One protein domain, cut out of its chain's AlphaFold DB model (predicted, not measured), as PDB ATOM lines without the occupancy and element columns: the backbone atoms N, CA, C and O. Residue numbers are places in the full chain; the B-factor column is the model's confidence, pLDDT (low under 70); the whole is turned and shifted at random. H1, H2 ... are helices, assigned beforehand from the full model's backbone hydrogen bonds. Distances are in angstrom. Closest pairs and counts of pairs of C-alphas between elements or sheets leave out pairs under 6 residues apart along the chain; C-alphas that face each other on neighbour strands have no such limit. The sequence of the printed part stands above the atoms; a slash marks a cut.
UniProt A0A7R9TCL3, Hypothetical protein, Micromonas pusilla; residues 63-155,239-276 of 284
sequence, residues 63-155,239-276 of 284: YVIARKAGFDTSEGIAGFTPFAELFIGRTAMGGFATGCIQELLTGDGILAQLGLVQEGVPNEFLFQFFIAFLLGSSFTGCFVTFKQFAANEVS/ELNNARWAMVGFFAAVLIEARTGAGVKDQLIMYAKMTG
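Overview. This is residues 63 to 155 and 239 to 276 of the 284 residues of the protein "Hypothetical protein" of Micromonas pusilla (UniProt A0A7R9TCL3). Three long helices make a loose, open frame: H5 crosses slantwise between H2 and H4, packing along H2 and reaching only residues 124 to 130 of H4, while farther along residues 135 to 140 of H4 stick out, as do residues 146 to 152, of which 146 to 150 belong to H4. Short H3 and H6 gather at the end where H2 and H5 finish, residues 271 to 276 sticking out, while small H1 lies off the frame beyond a long link. The printed part has 131 residues with six named helices, H1 to H6 in order, and no named strand: all helix. It is loose, with a radius of gyration of the C-alphas of 17.9 A and spans of 50 by 34 by 32 A.

Along the chain. H1, residues 63 to 68, begins at C-alpha 63 (24.949, 23.642, -29.352). H2, residues 82 to 106, is 35.3 A long; H3 is residues 110 to 113. H4, residues 124 to 150, runs 38.4 A. H5, residues 239 to 260, runs 31.0 A. H6, residues 264 to 274, ends at C-alpha 274 (-13.216, 16.967, -55.629).

Arrangement. The hub is H5. It touches H2 at a steep tilt of 47 degrees, the same way, closest at C-alphas 89 and 243, 4.0 A. H4 touches H5 with residues 124 to 130 alone, C-alphas 127 and 258 being closest at 5.2 A; they run opposite ways at a steep tilt of 39 degrees. H3 touches H5, closest at C-alphas 111 and 254, 6.8 A. H6 only just touches H5, with 3 pairs of C-alphas within 8 A, the closest 253 and 264, 6.1 A. H2 and H4 are apart; H1 touches no helix. Every O i to N i+4 pair is within hydrogen-bond range in H1, H2, H4, H5 and H6; H3 is too short for one.

Size, cuts and confidence. C-alphas 151 and 276 are farthest apart, 53.3 A. Residues 156 to 238 are not printed, leaving 24.6 A between C-alphas 155 and 239. The link from H1 to H2 is long. Residues 63 to 80 and 153 to 155 have pLDDT under 70.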
ATOM      1  N   TYR A  63      25.296  22.451 -30.154       54.81
ATOM      2  CA  TYR A  63      24.949  23.642 -29.352       54.81
ATOM      3  C   TYR A  63      25.612  24.941 -29.832       54.81
ATOM      4  O   TYR A  63      24.992  26.005 -29.809       54.81
ATOM      5  N   VAL A  64      26.879  24.867 -30.246       56.38
ATOM      6  CA  VAL A  64      27.658  26.048 -30.654       56.38
ATOM      7  C   VAL A  64      27.219  26.536 -32.034       56.38
ATOM      8  O   VAL A  64      27.114  27.741 -32.249       56.38
ATOM      9  N   ILE A  65      26.911  25.610 -32.947       60.22
ATOM     10  CA  ILE A  65      26.408  25.933 -34.287       60.22
ATOM     11  C   ILE A  65      24.971  26.459 -34.192       60.22
ATOM     12  O   ILE A  65      24.674  27.503 -34.765       60.22
ATOM     13  N   ALA A  66      24.106  25.823 -33.395       57.97
ATOM     14  CA  ALA A  66      22.721  26.257 -33.219       57.97
ATOM     15  C   ALA A  66      22.616  27.667 -32.607       57.97
ATOM     16  O   ALA A  66      21.887  28.511 -33.122       57.97
ATOM     17  N   ARG A  67      23.405  27.976 -31.567       60.47
ATOM     18  CA  ARG A  67      23.411  29.321 -30.964       60.47
ATOM     19  C   ARG A  67      23.946  30.388 -31.933       60.47
ATOM     20  O   ARG A  67      23.439  31.504 -31.936       60.47
ATOM     21  N   LYS A  68      24.931  30.048 -32.775       57.12
ATOM     22  CA  LYS A  68      25.435  30.943 -33.835       57.12
ATOM     23  C   LYS A  68      24.448  31.121 -34.993       57.12
ATOM     24  O   LYS A  68      24.424  32.186 -35.590       57.12
ATOM     25  N   ALA A  69      23.609  30.124 -35.265       59.19
ATOM     26  CA  ALA A  69      22.539  30.183 -36.262       59.19
ATOM     27  C   ALA A  69      21.247  30.864 -35.747       59.19
ATOM     28  O   ALA A  69      20.217  30.807 -36.414       59.19
ATOM     29  N   GLY A  70      21.289  31.511 -34.573       54.44
ATOM     30  CA  GLY A  70      20.176  32.304 -34.033       54.44
ATOM     31  C   GLY A  70      19.125  31.513 -33.247       54.44
ATOM     32  O   GLY A  70      18.066  32.062 -32.919       54.44
ATOM     33  N   PHE A  71      19.399  30.246 -32.922       55.44
ATOM     34  CA  PHE A  71      18.471  29.389 -32.193       55.44
ATOM     35  C   PHE A  71      18.601  29.518 -30.669       55.44
ATOM     36  O   PHE A  71      19.704  29.519 -30.114       55.44
ATOM     37  N   ASP A  72      17.456  29.561 -29.980       58.00
ATOM     38  CA  ASP A  72      17.392  29.507 -28.519       58.00
ATOM     39  C   ASP A  72      17.460  28.046 -28.045       58.00
ATOM     40  O   ASP A  72      16.476  27.313 -28.067       58.00
ATOM     41  N   THR A  73      18.654  27.614 -27.638       57.25
ATOM     42  CA  THR A  73      18.929  26.260 -27.131       57.25
ATOM     43  C   THR A  73      18.754  26.134 -25.613       57.25
ATOM     44  O   THR A  73      19.194  25.151 -25.021       57.25
ATOM     45  N   SER A  74      18.142  27.127 -24.953       56.50
ATOM     46  CA  SER A  74      18.062  27.187 -23.486       56.50
ATOM     47  C   SER A  74      17.083  26.203 -22.834       56.50
ATOM     48  O   SER A  74      17.112  26.073 -21.615       56.50
ATOM     49  N   GLU A  75      16.244  25.517 -23.614       53.84
ATOM     50  CA  GLU A  75      15.248  24.537 -23.134       53.84
ATOM     51  C   GLU A  75      15.566  23.092 -23.575       53.84
ATOM     52  O   GLU A  75      14.765  22.183 -23.384       53.84
ATOM     53  N   GLY A  76      16.742  22.860 -24.169       57.47
ATOM     54  CA  GLY A  76      17.163  21.544 -24.654       57.47
ATOM     55  C   GLY A  76      16.863  21.278 -26.137       57.47
ATOM     56  O   GLY A  76      16.113  21.993 -26.801       57.47
ATOM     57  N   ILE A  77      17.515  20.240 -26.672       53.44
ATOM     58  CA  ILE A  77      17.532  19.886 -28.106       53.44
ATOM     59  C   ILE A  77      16.369  18.961 -28.507       53.44
ATOM     60  O   ILE A  77      16.044  18.867 -29.686       53.44
ATOM     61  N   ALA A  78      15.723  18.302 -27.544       54.66
ATOM     62  CA  ALA A  78      14.670  17.325 -27.799       54.66
ATOM     63  C   ALA A  78      13.506  17.481 -26.806       54.66
ATOM     64  O   ALA A  78      13.726  17.619 -25.602       54.66
ATOM     65  N   GLY A  79      12.280  17.470 -27.343       61.16
ATOM     66  CA  GLY A  79      11.023  17.801 -26.659       61.16
ATOM     67  C   GLY A  79      10.174  18.781 -27.485       61.16
ATOM     68  O   GLY A  79      10.574  19.171 -28.580       61.16
ATOM     69  N   PHE A  80       9.020  19.214 -26.964       66.19
ATOM     70  CA  PHE A  80       8.181  20.268 -27.567       66.19
ATOM     71  C   PHE A  80       8.785  21.670 -27.337       66.19
ATOM     72  O   PHE A  80       8.183  22.551 -26.712       66.19
ATOM     73  N   THR A  81      10.036  21.859 -27.758       74.19
ATOM     74  CA  THR A  81      10.749  23.134 -27.653       74.19
ATOM     75  C   THR A  81      10.667  23.890 -28.981       74.19
ATOM     76  O   THR A  81      10.684  23.265 -30.044       74.19
ATOM     77  N   PRO A  82      10.629  25.239 -28.972       73.56
ATOM     78  CA  PRO A  82      10.574  26.021 -30.209       73.56
ATOM     79  C   PRO A  82      11.773  25.752 -31.131       73.56
ATOM     80  O   PRO A  82      11.655  25.857 -32.347       73.56
ATOM     81  N   PHE A  83      12.922  25.373 -30.559       77.44
ATOM     82  CA  PHE A  83      14.096  24.958 -31.318       77.44
ATOM     83  C   PHE A  83      13.856  23.674 -32.115       77.44
ATOM     84  O   PHE A  83      14.113  23.660 -33.317       77.44
ATOM     85  N   ALA A  84      13.364  22.613 -31.465       80.56
ATOM     86  CA  ALA A  84      13.091  21.346 -32.135       80.56
ATOM     87  C   ALA A  84      12.036  21.528 -33.235       80.56
ATOM     88  O   ALA A  84      12.213  21.030 -34.343       80.56
ATOM     89  N   GLU A  85      10.993  22.318 -32.966       85.06
ATOM     90  CA  GLU A  85       9.951  22.630 -33.947       85.06
ATOM     91  C   GLU A  85      10.486  23.406 -35.159       85.06
ATOM     92  O   GLU A  85      10.154  23.069 -36.293       85.06
ATOM     93  N   LEU A  86      11.341  24.415 -34.954       85.81
ATOM     94  CA  LEU A  86      11.947  25.162 -36.061       85.81
ATOM     95  C   LEU A  86      12.934  24.309 -36.859       85.81
ATOM     96  O   LEU A  86      12.952  24.379 -38.086       85.81
ATOM     97  N   PHE A  87      13.754  23.505 -36.182       85.88
ATOM     98  CA  PHE A  87      14.727  22.644 -36.844       85.88
ATOM     99  C   PHE A  87      14.032  21.582 -37.702       85.88
ATOM    100  O   PHE A  87      14.264  21.527 -38.909       85.88
ATOM    101  N   ILE A  88      13.128  20.798 -37.103       89.44
ATOM    102  CA  ILE A  88      12.361  19.766 -37.814       89.44
ATOM    103  C   ILE A  88      11.488  20.414 -38.891       89.44
ATOM    104  O   ILE A  88      11.394  19.889 -39.993       89.44
ATOM    105  N   GLY A  89      10.923  21.590 -38.617       90.75
ATOM    106  CA  GLY A  89      10.159  22.371 -39.580       90.75
ATOM    107  C   GLY A  89      10.937  22.750 -40.833       90.75
ATOM    108  O   GLY A  89      10.458  22.515 -41.939       90.75
ATOM    109  N   ARG A  90      12.155  23.282 -40.691       93.12
ATOM    110  CA  ARG A  90      13.028  23.595 -41.837       93.12
ATOM    111  C   ARG A  90      13.419  22.336 -42.608       93.12
ATOM    112  O   ARG A  90      13.419  22.352 -43.836       93.12
ATOM    113  N   THR A  91      13.719  21.243 -41.904       92.19
ATOM    114  CA  THR A  91      14.002  19.951 -42.543       92.19
ATOM    115  C   THR A  91      12.787  19.428 -43.307       92.19
ATOM    116  O   THR A  91      12.946  18.962 -44.429       92.19
ATOM    117  N   ALA A  92      11.580  19.560 -42.753       93.69
ATOM    118  CA  ALA A  92      10.337  19.168 -43.410       93.69
ATOM    119  C   ALA A  92      10.046  20.035 -44.642       93.69
ATOM    120  O   ALA A  92       9.713  19.491 -45.687       93.69
ATOM    121  N   MET A  93      10.240  21.358 -44.563       93.94
ATOM    122  CA  MET A  93      10.128  22.243 -45.731       93.94
ATOM    123  C   MET A  93      11.095  21.830 -46.843       93.94
ATOM    124  O   MET A  93      10.688  21.731 -47.996       93.94
ATOM    125  N   GLY A  94      12.360  21.571 -46.495       94.38
ATOM    126  CA  GLY A  94      13.371  21.132 -47.453       94.38
ATOM    127  C   GLY A  94      13.026  19.779 -48.077       94.38
ATOM    128  O   GLY A  94      12.997  19.663 -49.296       94.38
ATOM    129  N   GLY A  95      12.701  18.780 -47.253       91.75
ATOM    130  CA  GLY A  95      12.346  17.437 -47.712       91.75
ATOM    131  C   GLY A  95      11.090  17.417 -48.579       91.75
ATOM    132  O   GLY A  95      11.089  16.788 -49.633       91.75
ATOM    133  N   PHE A  96      10.052  18.159 -48.188       93.81
ATOM    134  CA  PHE A  96       8.830  18.279 -48.978       93.81
ATOM    135  C   PHE A  96       9.082  18.989 -50.309       93.81
ATOM    136  O   PHE A  96       8.666  18.490 -51.348       93.81
ATOM    137  N   ALA A  97       9.814  20.108 -50.302       93.88
ATOM    138  CA  ALA A  97      10.146  20.829 -51.527       93.88
ATOM    139  C   ALA A  97      10.963  19.961 -52.494       93.88
ATOM    140  O   ALA A  97      10.641  19.897 -53.678       93.88
ATOM    141  N   THR A  98      11.988  19.258 -52.001       92.69
ATOM    142  CA  THR A  98      12.784  18.339 -52.823       92.69
ATOM    143  C   THR A  98      11.945  17.174 -53.346       92.69
ATOM    144  O   THR A  98      12.057  16.858 -54.527       92.69
ATOM    145  N   GLY A  99      11.076  16.585 -52.519       90.38
ATOM    146  CA  GLY A  99      10.173  15.506 -52.931       90.38
ATOM    147  C   GLY A  99       9.224  15.928 -54.053       90.38
ATOM    148  O   GLY A  99       9.148  15.245 -55.072       90.38
ATOM    149  N   CYS A 100       8.593  17.100 -53.921       91.12
ATOM    150  CA  CYS A 100       7.731  17.670 -54.960       91.12
ATOM    151  C   CYS A 100       8.496  17.962 -56.258       91.12
ATOM    152  O   CYS A 100       8.007  17.659 -57.341       91.12
ATOM    153  N   ILE A 101       9.696  18.548 -56.175       93.25
ATOM    154  CA  ILE A 101      10.519  18.821 -57.366       93.25
ATOM    155  C   ILE A 101      10.861  17.516 -58.082       93.25
ATOM    156  O   ILE A 101      10.723  17.428 -59.298       93.25
ATOM    157  N   GLN A 102      11.291  16.501 -57.338       90.94
ATOM    158  CA  GLN A 102      11.664  15.220 -57.920       90.94
ATOM    159  C   GLN A 102      10.457  14.501 -58.527       90.94
ATOM    160  O   GLN A 102      10.580  13.916 -59.601       90.94
ATOM    161  N   GLU A 103       9.285  14.604 -57.906       92.50
ATOM    162  CA  GLU A 103       8.044  14.045 -58.438       92.50
ATOM    163  C   GLU A 103       7.644  14.718 -59.756       92.50
ATOM    164  O   GLU A 103       7.243  14.044 -60.700       92.50
ATOM    165  N   LEU A 104       7.837  16.036 -59.877       90.50
ATOM    166  CA  LEU A 104       7.612  16.750 -61.139       90.50
ATOM    167  C   LEU A 104       8.589  16.332 -62.248       90.50
ATOM    168  O   LEU A 104       8.245  16.424 -63.424       90.50
ATOM    169  N   LEU A 105       9.802  15.898 -61.892       90.81
ATOM    170  CA  LEU A 105      10.822  15.468 -62.853       90.81
ATOM    171  C   LEU A 105      10.691  13.995 -63.252       90.81
ATOM    172  O   LEU A 105      10.927  13.652 -64.408       90.81
ATOM    173  N   THR A 106      10.366  13.125 -62.298       88.06
ATOM    174  CA  THR A 106      10.386  11.662 -62.471       88.06
ATOM    175  C   THR A 106       9.001  11.061 -62.651       88.06
ATOM    176  O   THR A 106       8.871  10.021 -63.283       88.06
ATOM    177  N   GLY A 107       7.970  11.723 -62.132       85.50
ATOM    178  CA  GLY A 107       6.629  11.172 -62.006       85.50
ATOM    179  C   GLY A 107       6.420  10.375 -60.719       85.50
ATOM    180  O   GLY A 107       5.277  10.249 -60.298       85.50
ATOM    181  N   ASP A 108       7.470   9.919 -60.046       89.00
ATOM    182  CA  ASP A 108       7.324   9.073 -58.863       89.00
ATOM    183  C   ASP A 108       6.979   9.904 -57.620       89.00
ATOM    184  O   ASP A 108       7.580  10.955 -57.381       89.00
ATOM    185  N   GLY A 109       6.055   9.421 -56.786       87.88
ATOM    186  CA  GLY A 109       5.766  10.009 -55.473       87.88
ATOM    187  C   GLY A 109       6.961   9.963 -54.503       87.88
ATOM    188  O   GLY A 109       7.979   9.315 -54.752       87.88
ATOM    189  N   ILE A 110       6.855  10.654 -53.367       91.06
ATOM    190  CA  ILE A 110       7.947  10.820 -52.392       91.06
ATOM    191  C   ILE A 110       8.416   9.471 -51.822       91.06
ATOM    192  O   ILE A 110       9.613   9.255 -51.623       91.06
ATOM    193  N   LEU A 111       7.495   8.549 -51.548       90.00
ATOM    194  CA  LEU A 111       7.806   7.199 -51.077       90.00
ATOM    195  C   LEU A 111       8.244   6.268 -52.207       90.00
ATOM    196  O   LEU A 111       9.094   5.400 -51.974       90.00
ATOM    197  N   ALA A 112       7.694   6.447 -53.408       89.56
ATOM    198  CA  ALA A 112       8.101   5.691 -54.590       89.56
ATOM    199  C   ALA A 112       9.567   5.968 -54.963       89.56
ATOM    200  O   ALA A 112      10.337   5.029 -55.174       89.56
ATOM    201  N   GLN A 113      10.002   7.229 -54.887       88.31
ATOM    202  CA  GLN A 113      11.404   7.627 -55.080       88.31
ATOM    203  C   GLN A 113      12.368   6.952 -54.086       88.31
ATOM    204  O   GLN A 113      13.536   6.726 -54.400       88.31
ATOM    205  N   LEU A 114      11.893   6.623 -52.879       87.12
ATOM    206  CA  LEU A 114      12.668   5.919 -51.851       87.12
ATOM    207  C   LEU A 114      12.606   4.388 -51.989       87.12
ATOM    208  O   LEU A 114      13.211   3.677 -51.186       87.12
ATOM    209  N   GLY A 115      11.869   3.868 -52.977       87.19
ATOM    210  CA  GLY A 115      11.661   2.434 -53.186       87.19
ATOM    211  C   GLY A 115      10.827   1.763 -52.091       87.19
ATOM    212  O   GLY A 115      10.882   0.544 -51.936       87.19
ATOM    213  N   LEU A 116      10.082   2.544 -51.301       86.94
ATOM    214  CA  LEU A 116       9.276   2.043 -50.181       86.94
ATOM    215  C   LEU A 116       7.843   1.685 -50.596       86.94
ATOM    216  O   LEU A 116       7.163   0.921 -49.905       86.94
ATOM    217  N   VAL A 117       7.385   2.246 -51.712       86.25
ATOM    218  CA  VAL A 117       6.058   2.050 -52.300       86.25
ATOM    219  C   VAL A 117       6.227   1.898 -53.813       86.25
ATOM    220  O   VAL A 117       7.168   2.439 -54.384       86.25
ATOM    221  N   GLN A 118       5.355   1.127 -54.460       83.38
ATOM    222  CA  GLN A 118       5.249   1.098 -55.922       83.38
ATOM    223  C   GLN A 118       4.095   2.010 -56.337       83.38
ATOM    224  O   GLN A 118       3.058   2.009 -55.673       83.38
ATOM    225  N   GLU A 119       4.266   2.787 -57.407       80.19
ATOM    226  CA  GLU A 119       3.250   3.742 -57.867       80.19
ATOM    227  C   GLU A 119       1.888   3.050 -58.065       80.19
ATOM    228  O   GLU A 119       1.789   1.974 -58.660       80.19
ATOM    229  N   GLY A 120       0.837   3.637 -57.489       80.81
ATOM    230  CA  GLY A 120      -0.530   3.107 -57.527       80.81
ATOM    231  C   GLY A 120      -0.796   1.881 -56.640       80.81
ATOM    232  O   GLY A 120      -1.934   1.411 -56.594       80.81
ATOM    233  N   VAL A 121       0.205   1.364 -55.917       87.44
ATOM    234  CA  VAL A 121       0.053   0.210 -55.020       87.44
ATOM    235  C   VAL A 121       0.213   0.645 -53.558       87.44
ATOM    236  O   VAL A 121       1.316   0.977 -53.132       87.44
ATOM    237  N   PRO A 122      -0.858   0.599 -52.745       90.06
ATOM    238  CA  PRO A 122      -0.782   0.878 -51.313       90.06
ATOM    239  C   PRO A 122       0.202  -0.024 -50.560       90.06
ATOM    240  O   PRO A 122       0.197  -1.244 -50.731       90.06
ATOM    241  N   ASN A 123       0.964   0.557 -49.632       93.50
ATOM    242  CA  ASN A 123       1.761  -0.186 -48.659       93.50
ATOM    243  C   ASN A 123       1.112  -0.088 -47.272       93.50
ATOM    244  O   ASN A 123       1.423   0.785 -46.459       93.50
ATOM    245  N   GLU A 124       0.208  -1.029 -47.001       93.06
ATOM    246  CA  GLU A 124      -0.576  -1.068 -45.764       93.06
ATOM    247  C   GLU A 124       0.304  -1.200 -44.510       93.06
ATOM    248  O   GLU A 124       0.003  -0.604 -43.479       93.06
ATOM    249  N   PHE A 125       1.432  -1.917 -44.592       93.75
ATOM    250  CA  PHE A 125       2.362  -2.033 -43.467       93.75
ATOM    251  C   PHE A 125       2.981  -0.677 -43.112       93.75
ATOM    252  O   PHE A 125       3.016  -0.294 -41.942       93.75
ATOM    253  N   LEU A 126       3.445   0.063 -44.120       93.06
ATOM    254  CA  LEU A 126       4.043   1.379 -43.923       93.06
ATOM    255  C   LEU A 126       3.007   2.395 -43.420       93.06
ATOM    256  O   LEU A 126       3.294   3.172 -42.508       93.06
ATOM    257  N   PHE A 127       1.785   2.343 -43.952       93.81
ATOM    258  CA  PHE A 127       0.665   3.151 -43.473       93.81
ATOM    259  C   PHE A 127       0.358   2.878 -41.991       93.81
ATOM    260  O   PHE A 127       0.337   3.806 -41.178       93.81
ATOM    261  N   GLN A 128       0.190   1.609 -41.610       94.44
ATOM    262  CA  GLN A 128      -0.063   1.216 -40.220       94.44
ATOM    263  C   GLN A 128       1.089   1.599 -39.298       94.44
ATOM    264  O   GLN A 128       0.845   2.072 -38.189       94.44
ATOM    265  N   PHE A 129       2.331   1.443 -39.757       95.12
ATOM    266  CA  PHE A 129       3.504   1.891 -39.022       95.12
ATOM    267  C   PHE A 129       3.442   3.395 -38.738       95.12
ATOM    268  O   PHE A 129       3.602   3.793 -37.585       95.12
ATOM    269  N   PHE A 130       3.155   4.235 -39.738       94.69
ATOM    270  CA  PHE A 130       3.057   5.682 -39.537       94.69
ATOM    271  C   PHE A 130       1.906   6.077 -38.607       94.69
ATOM    272  O   PHE A 130       2.098   6.929 -37.739       94.69
ATOM    273  N   ILE A 131       0.739   5.436 -38.725       95.75
ATOM    274  CA  ILE A 131      -0.391   5.664 -37.811       95.75
ATOM    275  C   ILE A 131      -0.032   5.254 -36.381       95.75
ATOM    276  O   ILE A 131      -0.209   6.038 -35.446       95.75
ATOM    277  N   ALA A 132       0.507   4.048 -36.197       95.50
ATOM    278  CA  ALA A 132       0.909   3.546 -34.889       95.50
ATOM    279  C   ALA A 132       2.001   4.427 -34.269       95.50
ATOM    280  O   ALA A 132       1.944   4.734 -33.080       95.50
ATOM    281  N   PHE A 133       2.961   4.885 -35.074       93.94
ATOM    282  CA  PHE A 133       4.014   5.788 -34.632       93.94
ATOM    283  C   PHE A 133       3.458   7.156 -34.221       93.94
ATOM    284  O   PHE A 133       3.813   7.659 -33.154       93.94
ATOM    285  N   LEU A 134       2.554   7.751 -35.004       92.88
ATOM    286  CA  LEU A 134       1.929   9.035 -34.677       92.88
ATOM    287  C   LEU A 134       1.114   8.951 -33.378       92.88
ATOM    288  O   LEU A 134       1.281   9.782 -32.484       92.88
ATOM    289  N   LEU A 135       0.261   7.934 -33.249       93.88
ATOM    290  CA  LEU A 135      -0.572   7.741 -32.060       93.88
ATOM    291  C   LEU A 135       0.275   7.392 -30.833       93.88
ATOM    292  O   LEU A 135       0.103   7.989 -29.770       93.88
ATOM    293  N   GLY A 136       1.226   6.468 -30.983       91.62
ATOM    294  CA  GLY A 136       2.114   6.039 -29.908       91.62
ATOM    295  C   GLY A 136       3.011   7.167 -29.402       91.62
ATOM    296  O   GLY A 136       3.144   7.355 -28.190       91.62
ATOM    297  N   SER A 137       3.585   7.964 -30.308       87.50
ATOM    298  CA  SER A 137       4.417   9.116 -29.940       87.50
ATOM    299  C   SER A 137       3.599  10.228 -29.284       87.50
ATOM    300  O   SER A 137       4.031  10.765 -28.264       87.50
ATOM    301  N   SER A 138       2.393  10.513 -29.784       88.62
ATOM    302  CA  SER A 138       1.484  11.500 -29.184       88.62
ATOM    303  C   SER A 138       1.082  11.097 -27.766       88.62
ATOM    304  O   SER A 138       1.211  11.890 -26.834       88.62
ATOM    305  N   PHE A 139       0.679   9.838 -27.572       90.19
ATOM    306  CA  PHE A 139       0.316   9.317 -26.257       90.19
ATOM    307  C   PHE A 139       1.500   9.338 -25.284       90.19
ATOM    308  O   PHE A 139       1.366   9.787 -24.145       90.19
ATOM    309  N   THR A 140       2.681   8.915 -25.743       85.69
ATOM    310  CA  THR A 140       3.911   8.950 -24.939       85.69
ATOM    311  C   THR A 140       4.276  10.383 -24.551       85.69
ATOM    312  O   THR A 140       4.618  10.636 -23.396       85.69
ATOM    313  N   GLY A 141       4.151  11.335 -25.480       81.75
ATOM    314  CA  GLY A 141       4.365  12.759 -25.225       81.75
ATOM    315  C   GLY A 141       3.432  13.293 -24.140       81.75
ATOM    316  O   GLY A 141       3.905  13.863 -23.156       81.75
ATOM    317  N   CYS A 142       2.127  13.029 -24.258       82.06
ATOM    318  CA  CYS A 142       1.143  13.395 -23.238       82.06
ATOM    319  C   CYS A 142       1.476  12.772 -21.876       82.06
ATOM    320  O   CYS A 142       1.472  13.467 -20.861       82.06
ATOM    321  N   PHE A 143       1.804  11.479 -21.844       81.94
ATOM    322  CA  PHE A 143       2.147  10.774 -20.611       81.94
ATOM    323  C   PHE A 143       3.372  11.384 -19.916       81.94
ATOM    324  O   PHE A 143       3.360  11.598 -18.703       81.94
ATOM    325  N   VAL A 144       4.418  11.719 -20.678       80.00
ATOM    326  CA  VAL A 144       5.617  12.380 -20.146       80.00
ATOM    327  C   VAL A 144       5.266  13.740 -19.540       80.00
ATOM    328  O   VAL A 144       5.725  14.036 -18.437       80.00
ATOM    329  N   THR A 145       4.414  14.530 -20.198       78.31
ATOM    330  CA  THR A 145       3.931  15.809 -19.656       78.31
ATOM    331  C   THR A 145       3.153  15.621 -18.355       78.31
ATOM    332  O   THR A 145       3.431  16.316 -17.379       78.31
ATOM    333  N   PHE A 146       2.230  14.656 -18.292       79.69
ATOM    334  CA  PHE A 146       1.489  14.361 -17.061       79.69
ATOM    335  C   PHE A 146       2.409  13.931 -15.921       79.69
ATOM    336  O   PHE A 146       2.249  14.399 -14.795       79.69
ATOM    337  N   LYS A 147       3.409  13.089 -16.206       80.62
ATOM    338  CA  LYS A 147       4.389  12.657 -15.207       80.62
ATOM    339  C   LYS A 147       5.202  13.839 -14.665       80.62
ATOM    340  O   LYS A 147       5.391  13.938 -13.459       80.62
ATOM    341  N   GLN A 148       5.656  14.736 -15.542       75.06
ATOM    342  CA  GLN A 148       6.397  15.944 -15.147       75.06
ATOM    343  C   GLN A 148       5.533  16.899 -14.319       75.06
ATOM    344  O   GLN A 148       6.007  17.471 -13.337       75.06
ATOM    345  N   PHE A 149       4.255  17.037 -14.679       74.75
ATOM    346  CA  PHE A 149       3.298  17.831 -13.920       74.75
ATOM    347  C   PHE A 149       3.056  17.247 -12.523       74.75
ATOM    348  O   PHE A 149       3.174  17.963 -11.533       74.75
ATOM    349  N   ALA A 150       2.801  15.938 -12.428       78.44
ATOM    350  CA  ALA A 150       2.613  15.245 -11.153       78.44
ATOM    351  C   ALA A 150       3.858  15.317 -10.250       78.44
ATOM    352  O   ALA A 150       3.736  15.392  -9.030       78.44
ATOM    353  N   ALA A 151       5.052  15.333 -10.846       79.38
ATOM    354  CA  ALA A 151       6.318  15.459 -10.133       79.38
ATOM    355  C   ALA A 151       6.663  16.905  -9.711       79.38
ATOM    356  O   ALA A 151       7.665  17.103  -9.032       79.38
ATOM    357  N   ASN A 152       5.863  17.920 -10.081       70.31
ATOM    358  CA  ASN A 152       6.167  19.349  -9.881       70.31
ATOM    359  C   ASN A 152       7.506  19.821 -10.497       70.31
ATOM    360  O   ASN A 152       8.008  20.888 -10.150       70.31
ATOM    361  N   GLU A 153       8.061  19.085 -11.462       68.00
ATOM    362  CA  GLU A 153       9.356  19.385 -12.100       68.00
ATOM    363  C   GLU A 153       9.237  20.340 -13.304       68.00
ATOM    364  O   GLU A 153      10.183  20.515 -14.069       68.00
ATOM    365  N   VAL A 154       8.067  20.954 -13.509       65.81
ATOM    366  CA  VAL A 154       7.795  21.778 -14.694       65.81
ATOM    367  C   VAL A 154       8.587  23.086 -14.636       65.81
ATOM    368  O   VAL A 154       8.349  23.914 -13.750       65.81
ATOM    369  N   SER A 155       9.460  23.287 -15.630       69.25
ATOM    370  CA  SER A 155      10.239  24.513 -15.848       69.25
ATOM    371  C   SER A 155       9.363  25.766 -15.791       69.25
ATOM    372  O   SER A 155       8.277  25.798 -16.381       69.25
ATOM    373  N   GLU A 239       7.785  32.048 -39.133       87.56
ATOM    374  CA  GLU A 239       8.607  30.911 -39.516       87.56
ATOM    375  C   GLU A 239       8.157  29.627 -38.814       87.56
ATOM    376  O   GLU A 239       7.980  28.597 -39.459       87.56
ATOM    377  N   LEU A 240       7.913  29.695 -37.505       86.69
ATOM    378  CA  LEU A 240       7.470  28.556 -36.709       86.69
ATOM    379  C   LEU A 240       6.081  28.064 -37.148       86.69
ATOM    380  O   LEU A 240       5.854  26.858 -37.249       86.69
ATOM    381  N   ASN A 241       5.164  28.973 -37.478       90.56
ATOM    382  CA  ASN A 241       3.857  28.605 -38.023       90.56
ATOM    383  C   ASN A 241       3.988  27.895 -39.373       90.56
ATOM    384  O   ASN A 241       3.400  26.831 -39.562       90.56
ATOM    385  N   ASN A 242       4.795  28.437 -40.285       90.00
ATOM    386  CA  ASN A 242       5.049  27.814 -41.581       90.00
ATOM    387  C   ASN A 242       5.706  26.439 -41.409       90.00
ATOM    388  O   ASN A 242       5.338  25.487 -42.087       90.00
ATOM    389  N   ALA A 243       6.637  26.316 -40.464       89.62
ATOM    390  CA  ALA A 243       7.290  25.063 -40.105       89.62
ATOM    391  C   ALA A 243       6.288  24.002 -39.647       89.62
ATOM    392  O   ALA A 243       6.345  22.867 -40.112       89.62
ATOM    393  N   ARG A 244       5.342  24.362 -38.776       92.94
ATOM    394  CA  ARG A 244       4.282  23.449 -38.329       92.94
ATOM    395  C   ARG A 244       3.380  23.007 -39.476       92.94
ATOM    396  O   ARG A 244       3.120  21.813 -39.597       92.94
ATOM    397  N   TRP A 245       2.962  23.929 -40.342       92.69
ATOM    398  CA  TRP A 245       2.170  23.586 -41.525       92.69
ATOM    399  C   TRP A 245       2.927  22.680 -42.490       92.69
ATOM    400  O   TRP A 245       2.356  21.710 -42.977       92.69
ATOM    401  N   ALA A 246       4.217  22.936 -42.708       93.06
ATOM    402  CA  ALA A 246       5.063  22.079 -43.526       93.06
ATOM    403  C   ALA A 246       5.210  20.678 -42.919       93.06
ATOM    404  O   ALA A 246       5.093  19.697 -43.641       93.06
ATOM    405  N   MET A 247       5.403  20.561 -41.600       93.81
ATOM    406  CA  MET A 247       5.461  19.261 -40.919       93.81
ATOM    407  C   MET A 247       4.163  18.465 -41.092       93.81
ATOM    408  O   MET A 247       4.212  17.287 -41.440       93.81
ATOM    409  N   VAL A 248       3.009  19.108 -40.884       93.06
ATOM    410  CA  VAL A 248       1.696  18.461 -41.033       93.06
ATOM    411  C   VAL A 248       1.431  18.086 -42.490       93.06
ATOM    412  O   VAL A 248       1.047  16.954 -42.762       93.06
ATOM    413  N   GLY A 249       1.668  19.009 -43.425       92.25
ATOM    414  CA  GLY A 249       1.453  18.786 -44.854       92.25
ATOM    415  C   GLY A 249       2.357  17.694 -45.418       92.25
ATOM    416  O   GLY A 249       1.872  16.789 -46.089       92.25
ATOM    417  N   PHE A 250       3.648  17.720 -45.079       94.81
ATOM    418  CA  PHE A 250       4.605  16.701 -45.507       94.81
ATOM    419  C   PHE A 250       4.242  15.318 -44.966       94.81
ATOM    420  O   PHE A 250       4.208  14.347 -45.719       94.81
ATOM    421  N   PHE A 251       3.923  15.222 -43.673       94.69
ATOM    422  CA  PHE A 251       3.512  13.953 -43.083       94.69
ATOM    423  C   PHE A 251       2.204  13.435 -43.697       94.69
ATOM    424  O   PHE A 251       2.098  12.246 -43.981       94.69
ATOM    425  N   ALA A 252       1.226  14.312 -43.941       93.06
ATOM    426  CA  ALA A 252      -0.025  13.939 -44.594       93.06
ATOM    427  C   ALA A 252       0.204  13.426 -46.022       93.06
ATOM    428  O   ALA A 252      -0.349  12.389 -46.376       93.06
ATOM    429  N   ALA A 253       1.050  14.099 -46.805       92.25
ATOM    430  CA  ALA A 253       1.412  13.676 -48.155       92.25
ATOM    431  C   ALA A 253       2.020  12.265 -48.165       92.25
ATOM    432  O   ALA A 253       1.556  11.398 -48.905       92.25
ATOM    433  N   VAL A 254       2.991  12.022 -47.279       92.81
ATOM    434  CA  VAL A 254       3.632  10.712 -47.090       92.81
ATOM    435  C   VAL A 254       2.624   9.650 -46.641       92.81
ATOM    436  O   VAL A 254       2.631   8.527 -47.137       92.81
ATOM    437  N   LEU A 255       1.736   9.984 -45.704       93.94
ATOM    438  CA  LEU A 255       0.743   9.050 -45.181       93.94
ATOM    439  C   LEU A 255      -0.300   8.663 -46.239       93.94
ATOM    440  O   LEU A 255      -0.673   7.493 -46.332       93.94
ATOM    441  N   ILE A 256      -0.771   9.635 -47.026       91.56
ATOM    442  CA  ILE A 256      -1.717   9.391 -48.119       91.56
ATOM    443  C   ILE A 256      -1.046   8.540 -49.190       91.56
ATOM    444  O   ILE A 256      -1.625   7.531 -49.579       91.56
ATOM    445  N   GLU A 257       0.183   8.866 -49.593       92.75
ATOM    446  CA  GLU A 257       0.935   8.059 -50.555       92.75
ATOM    447  C   GLU A 257       1.139   6.622 -50.051       92.75
ATOM    448  O   GLU A 257       0.946   5.675 -50.805       92.75
ATOM    449  N   ALA A 258       1.417   6.414 -48.760       92.69
ATOM    450  CA  ALA A 258       1.494   5.065 -48.195       92.69
ATOM    451  C   ALA A 258       0.157   4.306 -48.313       92.69
ATOM    452  O   ALA A 258       0.147   3.092 -48.527       92.69
ATOM    453  N   ARG A 259      -0.977   5.009 -48.190       92.88
ATOM    454  CA  ARG A 259      -2.322   4.418 -48.232       92.88
ATOM    455  C   ARG A 259      -2.868   4.206 -49.641       92.88
ATOM    456  O   ARG A 259      -3.695   3.310 -49.820       92.88
ATOM    457  N   THR A 260      -2.500   5.043 -50.601       88.75
ATOM    458  CA  THR A 260      -3.078   5.046 -51.956       88.75
ATOM    459  C   THR A 260      -2.073   4.665 -53.036       88.75
ATOM    460  O   THR A 260      -2.487   4.256 -54.112       88.75
ATOM    461  N   GLY A 261      -0.773   4.785 -52.764       87.19
ATOM    462  CA  GLY A 261       0.289   4.694 -53.764       87.19
ATOM    463  C   GLY A 261       0.376   5.915 -54.685       87.19
ATOM    464  O   GLY A 261       1.130   5.872 -55.652       87.19
ATOM    465  N   ALA A 262      -0.404   6.972 -54.426       88.38
ATOM    466  CA  ALA A 262      -0.481   8.164 -55.268       88.38
ATOM    467  C   ALA A 262       0.414   9.287 -54.723       88.38
ATOM    468  O   ALA A 262       0.333   9.628 -53.534       88.38
ATOM    469  N   GLY A 263       1.236   9.872 -55.597       89.12
ATOM    470  CA  GLY A 263       2.155  10.957 -55.253       89.12
ATOM    471  C   GLY A 263       1.443  12.275 -54.918       89.12
ATOM    472  O   GLY A 263       0.215  12.383 -54.984       89.12
ATOM    473  N   VAL A 264       2.198  13.308 -54.542       90.12
ATOM    474  CA  VAL A 264       1.651  14.626 -54.179       90.12
ATOM    475  C   VAL A 264       0.917  15.274 -55.353       90.12
ATOM    476  O   VAL A 264      -0.126  15.897 -55.153       90.12
ATOM    477  N   LYS A 265       1.410  15.110 -56.585       88.19
ATOM    478  CA  LYS A 265       0.779  15.643 -57.802       88.19
ATOM    479  C   LYS A 265      -0.616  15.034 -57.999       88.19
ATOM    480  O   LYS A 265      -1.576  15.757 -58.257       88.19
ATOM    481  N   ASP A 266      -0.746  13.727 -57.785       86.38
ATOM    482  CA  ASP A 266      -1.988  12.985 -57.990       86.38
ATOM    483  C   ASP A 266      -2.984  13.312 -56.883       86.38
ATOM    484  O   ASP A 266      -4.178  13.477 -57.134       86.38
ATOM    485  N   GLN A 267      -2.486  13.491 -55.657       87.38
ATOM    486  CA  GLN A 267      -3.279  14.002 -54.546       87.38
ATOM    487  C   GLN A 267      -3.837  15.391 -54.873       87.38
ATOM    488  O   GLN A 267      -5.028  15.627 -54.678       87.38
ATOM    489  N   LEU A 268      -3.020  16.302 -55.411       86.50
ATOM    490  CA  LEU A 268      -3.469  17.640 -55.807       86.50
ATOM    491  C   LEU A 268      -4.531  17.588 -56.910       86.50
ATOM    492  O   LEU A 268      -5.534  18.292 -56.804       86.50
ATOM    493  N   ILE A 269      -4.358  16.734 -57.921       85.88
ATOM    494  CA  ILE A 269      -5.356  16.531 -58.982       85.88
ATOM    495  C   ILE A 269      -6.652  15.970 -58.390       85.88
ATOM    496  O   ILE A 269      -7.732  16.484 -58.677       85.88
ATOM    497  N   MET A 270      -6.562  14.962 -57.519       83.62
ATOM    498  CA  MET A 270      -7.715  14.381 -56.832       83.62
ATOM    499  C   MET A 270      -8.477  15.444 -56.035       83.62
ATOM    500  O   MET A 270      -9.694  15.560 -56.174       83.62
ATOM    501  N   TYR A 271      -7.781  16.262 -55.240       85.06
ATOM    502  CA  TYR A 271      -8.410  17.349 -54.492       85.06
ATOM    503  C   TYR A 271      -9.010  18.412 -55.413       85.06
ATOM    504  O   TYR A 271     -10.133  18.842 -55.167       85.06
ATOM    505  N   ALA A 272      -8.321  18.801 -56.483       84.38
ATOM    506  CA  ALA A 272      -8.827  19.776 -57.443       84.38
ATOM    507  C   ALA A 272     -10.077  19.274 -58.192       84.38
ATOM    508  O   ALA A 272     -10.986  20.059 -58.458       84.38
ATOM    509  N   LYS A 273     -10.170  17.967 -58.470       84.56
ATOM    510  CA  LYS A 273     -11.390  17.332 -58.992       84.56
ATOM    511  C   LYS A 273     -12.514  17.337 -57.957       84.56
ATOM    512  O   LYS A 273     -13.639  17.710 -58.272       84.56
ATOM    513  N   MET A 274     -12.217  16.978 -56.706       83.62
ATOM    514  CA  MET A 274     -13.216  16.967 -55.629       83.62
ATOM    515  C   MET A 274     -13.779  18.358 -55.314       83.62
ATOM    516  O   MET A 274     -14.953  18.477 -54.976       83.62
ATOM    517  N   THR A 275     -12.965  19.408 -55.420       86.44
ATOM    518  CA  THR A 275     -13.400  20.794 -55.190       86.44
ATOM    519  C   THR A 275     -14.059  21.431 -56.415       86.44
ATOM    520  O   THR A 275     -14.506  22.574 -56.334       86.44
ATOM    521  N   GLY A 276     -14.143  20.712 -57.541       81.31
ATOM    522  CA  GLY A 276     -14.737  21.200 -58.788       81.31
ATOM    523  C   GLY A 276     -13.875  22.218 -59.540       81.31
ATOM    524  O   GLY A 276     -14.354  22.839 -60.484       81.31
TER     525      GLY A 276